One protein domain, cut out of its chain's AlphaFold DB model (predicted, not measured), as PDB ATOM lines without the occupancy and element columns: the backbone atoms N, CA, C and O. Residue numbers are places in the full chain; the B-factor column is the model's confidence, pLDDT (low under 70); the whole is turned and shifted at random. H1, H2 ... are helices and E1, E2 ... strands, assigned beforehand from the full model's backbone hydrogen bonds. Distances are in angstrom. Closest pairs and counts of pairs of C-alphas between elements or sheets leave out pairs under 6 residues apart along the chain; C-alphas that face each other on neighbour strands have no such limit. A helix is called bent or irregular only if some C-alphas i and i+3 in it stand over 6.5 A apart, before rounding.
ATOM      1  N   ILE A   2      36.880 -28.304  46.494       95.75
ATOM      2  CA  ILE A   2      37.230 -29.162  45.341       95.75
ATOM      3  C   ILE A   2      38.225 -28.382  44.462       95.75
ATOM      4  O   ILE A   2      37.928 -27.216  44.229       95.75
ATOM      5  N   PRO A   3      39.370 -28.928  44.017       97.25
ATOM      6  CA  PRO A   3      40.296 -28.258  43.084       97.25
ATOM      7  C   PRO A   3      39.711 -28.025  41.678       97.25
ATOM      8  O   PRO A   3      38.876 -28.809  41.232       97.25
ATOM      9  N   ASP A   4      40.148 -26.975  40.972       96.88
ATOM     10  CA  ASP A   4      39.664 -26.647  39.612       96.88
ATOM     11  C   ASP A   4      40.176 -27.612  38.527       96.88
ATOM     12  O   ASP A   4      39.577 -27.705  37.462       96.88
ATOM     13  N   ASP A   5      41.251 -28.352  38.793       97.19
ATOM     14  CA  ASP A   5      41.859 -29.348  37.904       97.19
ATOM     15  C   ASP A   5      41.397 -30.786  38.204       97.19
ATOM     16  O   ASP A   5      42.022 -31.760  37.787       97.19
ATOM     17  N   THR A   6      40.293 -30.940  38.942       98.31
ATOM     18  CA  THR A   6      39.769 -32.260  39.313       98.31
ATOM     19  C   THR A   6      39.195 -32.982  38.093       98.31
ATOM     20  O   THR A   6      38.129 -32.623  37.605       98.31
ATOM     21  N   ASP A   7      39.836 -34.070  37.661       98.44
ATOM     22  CA  ASP A   7      39.292 -34.958  36.623       98.44
ATOM     23  C   ASP A   7      38.181 -35.885  37.150       98.44
ATOM     24  O   ASP A   7      37.205 -36.159  36.449       98.44
ATOM     25  N   ILE A   8      38.345 -36.398  38.373       98.50
ATOM     26  CA  ILE A   8      37.433 -37.356  39.005       98.50
ATOM     27  C   ILE A   8      37.080 -36.843  40.396       98.50
ATOM     28  O   ILE A   8      37.945 -36.721  41.264       98.50
ATOM     29  N   LEU A   9      35.797 -36.571  40.612       98.56
ATOM     30  CA  LEU A   9      35.248 -36.188  41.903       98.56
ATOM     31  C   LEU A   9      34.515 -37.378  42.521       98.56
ATOM     32  O   LEU A   9      33.684 -38.001  41.867       98.56
ATOM     33  N   ILE A  10      34.787 -37.663  43.794       98.19
ATOM     34  CA  ILE A  10      34.064 -38.678  44.562       98.19
ATOM     35  C   ILE A  10      33.454 -38.013  45.795       98.19
ATOM     36  O   ILE A  10      34.165 -37.364  46.564       98.19
ATOM     37  N   THR A  11      32.146 -38.170  45.989       97.25
ATOM     38  CA  THR A  11      31.422 -37.690  47.178       97.25
ATOM     39  C   THR A  11      30.553 -38.797  47.758       97.25
ATOM     40  O   THR A  11      30.286 -39.795  47.101       97.25
ATOM     41  N   HIS A  12      30.110 -38.643  49.009       95.06
ATOM     42  CA  HIS A  12      29.177 -39.608  49.593       95.06
ATOM     43  C   HIS A  12      27.802 -39.543  48.909       95.06
ATOM     44  O   HIS A  12      27.319 -40.557  48.419       95.06
ATOM     45  N   GLY A  13      27.206 -38.348  48.857       94.88
ATOM     46  CA  GLY A  13      25.889 -38.115  48.260       94.88
ATOM     47  C   GLY A  13      25.936 -37.379  46.916       94.88
ATOM     48  O   GLY A  13      26.996 -36.853  46.540       94.88
ATOM     49  N   PRO A  14      24.792 -37.330  46.212       97.56
ATOM     50  CA  PRO A  14      24.662 -36.735  44.886       97.56
ATOM     51  C   PRO A  14      24.643 -35.194  44.902       97.56
ATOM     52  O   PRO A  14      24.316 -34.572  45.921       97.56
ATOM     53  N   PRO A  15      24.957 -34.536  43.770       97.88
ATOM     54  CA  PRO A  15      24.582 -33.143  43.549       97.88
ATOM     55  C   PRO A  15      23.072 -33.018  43.294       97.88
ATOM     56  O   PRO A  15      22.438 -33.939  42.786       97.88
ATOM     57  N   PHE A  16      22.488 -31.866  43.629       98.19
ATOM     58  CA  PHE A  16      21.044 -31.644  43.484       98.19
ATOM     59  C   PHE A  16      20.551 -31.861  42.045       98.19
ATOM     60  O   PHE A  16      21.113 -31.313  41.093       98.19
ATOM     61  N   GLY A  17      19.459 -32.607  41.891       97.12
ATOM     62  CA  GLY A  17      18.814 -32.868  40.605       97.12
ATOM     63  C   GLY A  17      19.566 -33.829  39.685       97.12
ATOM     64  O   GLY A  17      19.262 -33.850  38.489       97.12
ATOM     65  N   ILE A  18      20.555 -34.568  40.195       97.75
ATOM     66  CA  ILE A  18      21.317 -35.559  39.438       97.75
ATOM     67  C   ILE A  18      21.394 -36.858  40.237       97.75
ATOM     68  O   ILE A  18      22.181 -36.950  41.176       97.75
ATOM     69  N   LEU A  19      20.639 -37.870  39.805       96.88
ATOM     70  CA  LEU A  19      20.603 -39.190  40.443       96.88
ATOM     71  C   LEU A  19      20.362 -39.088  41.969       96.88
ATOM     72  O   LEU A  19      21.090 -39.680  42.768       96.88
ATOM     73  N   ASP A  20      19.411 -38.237  42.364       97.25
ATOM     74  CA  ASP A  20      19.160 -37.821  43.749       97.25
ATOM     75  C   ASP A  20      17.691 -37.922  44.185       97.25
ATOM     76  O   ASP A  20      17.322 -37.369  45.232       97.25
ATOM     77  N   GLU A  21      16.853 -38.590  43.388       96.88
ATOM     78  CA  GLU A  21      15.426 -38.740  43.650       96.88
ATOM     79  C   GLU A  21      15.129 -39.995  44.485       96.88
ATOM     80  O   GLU A  21      15.470 -41.115  44.131       96.88
ATOM     81  N   THR A  22      14.470 -39.802  45.623       94.19
ATOM     82  CA  THR A  22      14.011 -40.897  46.499       94.19
ATOM     83  C   THR A  22      12.698 -41.506  45.999       94.19
ATOM     84  O   THR A  22      11.971 -40.873  45.229       94.19
ATOM     85  N   VAL A  23      12.287 -42.662  46.539       92.25
ATOM     86  CA  VAL A  23      10.961 -43.271  46.252       92.25
ATOM     87  C   VAL A  23       9.761 -42.354  46.524       92.25
ATOM     88  O   VAL A  23       8.673 -42.572  45.993       92.25
ATOM     89  N   TYR A  24       9.935 -41.315  47.344       93.62
ATOM     90  CA  TYR A  24       8.898 -40.324  47.641       93.62
ATOM     91  C   TYR A  24       8.870 -39.153  46.643       93.62
ATOM     92  O   TYR A  24       8.170 -38.168  46.883       93.62
ATOM     93  N   GLY A  25       9.653 -39.213  45.561       93.31
ATOM     94  CA  GLY A  25       9.800 -38.132  44.579       93.31
ATOM     95  C   GLY A  25      10.535 -36.905  45.127       93.31
ATOM     96  O   GLY A  25      10.437 -35.806  44.581       93.31
ATOM     97  N   LYS A  26      11.239 -37.054  46.258       95.88
ATOM     98  CA  LYS A  26      12.002 -35.971  46.882       95.88
ATOM     99  C   LYS A  26      13.448 -36.016  46.409       95.88
ATOM    100  O   LYS A  26      14.091 -37.055  46.524       95.88
ATOM    101  N   ARG A  27      13.959 -34.854  46.001       96.69
ATOM    102  CA  ARG A  27      15.376 -34.606  45.712       96.69
ATOM    103  C   ARG A  27      16.144 -34.237  46.971       96.69
ATOM    104  O   ARG A  27      15.664 -33.434  47.778       96.69
ATOM    105  N   THR A  28      17.310 -34.841  47.151       95.62
ATOM    106  CA  THR A  28      18.111 -34.711  48.382       95.62
ATOM    107  C   THR A  28      19.570 -34.342  48.131       95.62
ATOM    108  O   THR A  28      20.331 -34.184  49.086       95.62
ATOM    109  N   GLY A  29      19.965 -34.166  46.868       96.81
ATOM    110  CA  GLY A  29      21.322 -33.792  46.513       96.81
ATOM    111  C   GLY A  29      21.685 -32.369  46.940       96.81
ATOM    112  O   GLY A  29      20.833 -31.514  47.183       96.81
ATOM    113  N   GLY A  30      22.987 -32.102  47.027       97.62
ATOM    114  CA  GLY A  30      23.503 -30.798  47.443       97.62
ATOM    115  C   GLY A  30      23.473 -29.757  46.320       97.62
ATOM    116  O   GLY A  30      24.089 -29.959  45.270       97.62
ATOM    117  N   GLU A  31      22.826 -28.611  46.545       97.88
ATOM    118  CA  GLU A  31      22.790 -27.502  45.576       97.88
ATOM    119  C   GLU A  31      24.172 -26.862  45.379       97.88
ATOM    120  O   GLU A  31      24.617 -26.663  44.249       97.88
ATOM    121  N   GLU A  32      24.905 -26.604  46.467       97.69
ATOM    122  CA  GLU A  32      26.270 -26.063  46.385       97.69
ATOM    123  C   GLU A  32      27.227 -27.025  45.673       97.69
ATOM    124  O   GLU A  32      28.104 -26.594  44.919       97.69
ATOM    125  N   LEU A  33      27.033 -28.334  45.867       97.75
ATOM    126  CA  LEU A  33      27.812 -29.357  45.178       97.75
ATOM    127  C   LEU A  33      27.557 -29.301  43.669       97.75
ATOM    128  O   LEU A  33      28.516 -29.304  42.904       97.75
ATOM    129  N   LEU A  34      26.298 -29.171  43.240       97.75
ATOM    130  CA  LEU A  34      25.953 -29.009  41.826       97.75
ATOM    131  C   LEU A  34      26.637 -27.777  41.217       97.75
ATOM    132  O   LEU A  34      27.253 -27.868  40.153       97.75
ATOM    133  N   LEU A  35      26.558 -26.632  41.904       97.38
ATOM    134  CA  LEU A  35      27.200 -25.398  41.452       97.38
ATOM    135  C   LEU A  35      28.712 -25.581  41.320       97.38
ATOM    136  O   LEU A  35      29.294 -25.171  40.313       97.38
ATOM    137  N   ARG A  36      29.353 -26.234  42.297       97.62
ATOM    138  CA  ARG A  36      30.796 -26.467  42.251       97.62
ATOM    139  C   ARG A  36      31.186 -27.441  41.142       97.62
ATOM    140  O   ARG A  36      32.175 -27.194  40.459       97.62
ATOM    141  N   VAL A  37      30.402 -28.490  40.908       97.69
ATOM    142  CA  VAL A  37      30.635 -29.435  39.806       97.69
ATOM    143  C   VAL A  37      30.553 -28.733  38.454       97.69
ATOM    144  O   VAL A  37      31.404 -28.970  37.608       97.69
ATOM    145  N   TYR A  38      29.613 -27.806  38.250       96.62
ATOM    146  CA  TYR A  38      29.545 -27.047  36.995       96.62
ATOM    147  C   TYR A  38      30.666 -26.020  36.809       96.62
ATOM    148  O   TYR A  38      30.942 -25.629  35.672       96.62
ATOM    149  N   GLN A  39      31.313 -25.588  37.890       96.94
ATOM    150  CA  GLN A  39      32.511 -24.753  37.807       96.94
ATOM    151  C   GLN A  39      33.744 -25.584  37.446       96.94
ATOM    152  O   GLN A  39      34.476 -25.209  36.537       96.94
ATOM    153  N   VAL A  40      33.949 -26.702  38.147       97.94
ATOM    154  CA  VAL A  40      35.133 -27.566  38.005       97.94
ATOM    155  C   VAL A  40      35.075 -28.418  36.738       97.94
ATOM    156  O   VAL A  40      36.092 -28.620  36.092       97.94
ATOM    157  N   LYS A  41      33.881 -28.897  36.369       97.94
ATOM    158  CA  LYS A  41      33.623 -29.794  35.232       97.94
ATOM    159  C   LYS A  41      34.511 -31.051  35.241       97.94
ATOM    160  O   LYS A  41      35.205 -31.316  34.260       97.94
ATOM    161  N   PRO A  42      34.485 -31.855  36.322       98.44
ATOM    162  CA  PRO A  42      35.182 -33.133  36.315       98.44
ATOM    163  C   PRO A  42      34.628 -34.022  35.198       98.44
ATOM    164  O   PRO A  42      33.441 -33.962  34.881       98.44
ATOM    165  N   LYS A  43      35.463 -34.894  34.631       98.56
ATOM    166  CA  LYS A  43      35.021 -35.894  33.645       98.56
ATOM    167  C   LYS A  43      34.064 -36.896  34.282       98.56
ATOM    168  O   LYS A  43      33.090 -37.307  33.658       98.56
TER     169      LYS A  43
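Overview. This is residues 2 to 43 of the 72 residues of an uncharacterized protein of Sphingobacterium wenxiniae (UniProt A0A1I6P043). This domain has little regular structure: one helix, H1, and one very short strand, E1, lie at one end, and a long irregular loop of residues 11 to 30 runs out to the far end near Tyr 24 and folds back to H1. The printed part has 42 residues, with one named strand followed by one named helix; the class is mixed, and the named elements hold only 13 residues. It is only just loose, close to compact, with a radius of gyration of the C-alphas of 11.1 A, and spans 36 by 15 by 13 A.

Arrangement. In H1, residues 31 to 40, every O i to N i+4 pair is within hydrogen-bond range. E1, residues 8 to 10, pairs with no named strand. E1 and H1 are only just apart, with their closest C-alphas 8.4 A from each other.

Along the chain. H1 measures 14.5 A from C-alpha 31 at (22.790, -27.502, 45.576) to C-alpha 40 at (35.133, -27.566, 38.005). E1 begins at C-alpha 8, (37.433, -37.356, 39.005), and measures 6.6 A.

Size, cuts and confidence. The C-alphas farthest apart, of Asp 5 and Tyr 24, are 36.1 A apart. The link from E1 to H1 is long, with 20 residues. The printed part has no cut; its mean pLDDT is 97.0, and no printed residue is under 70.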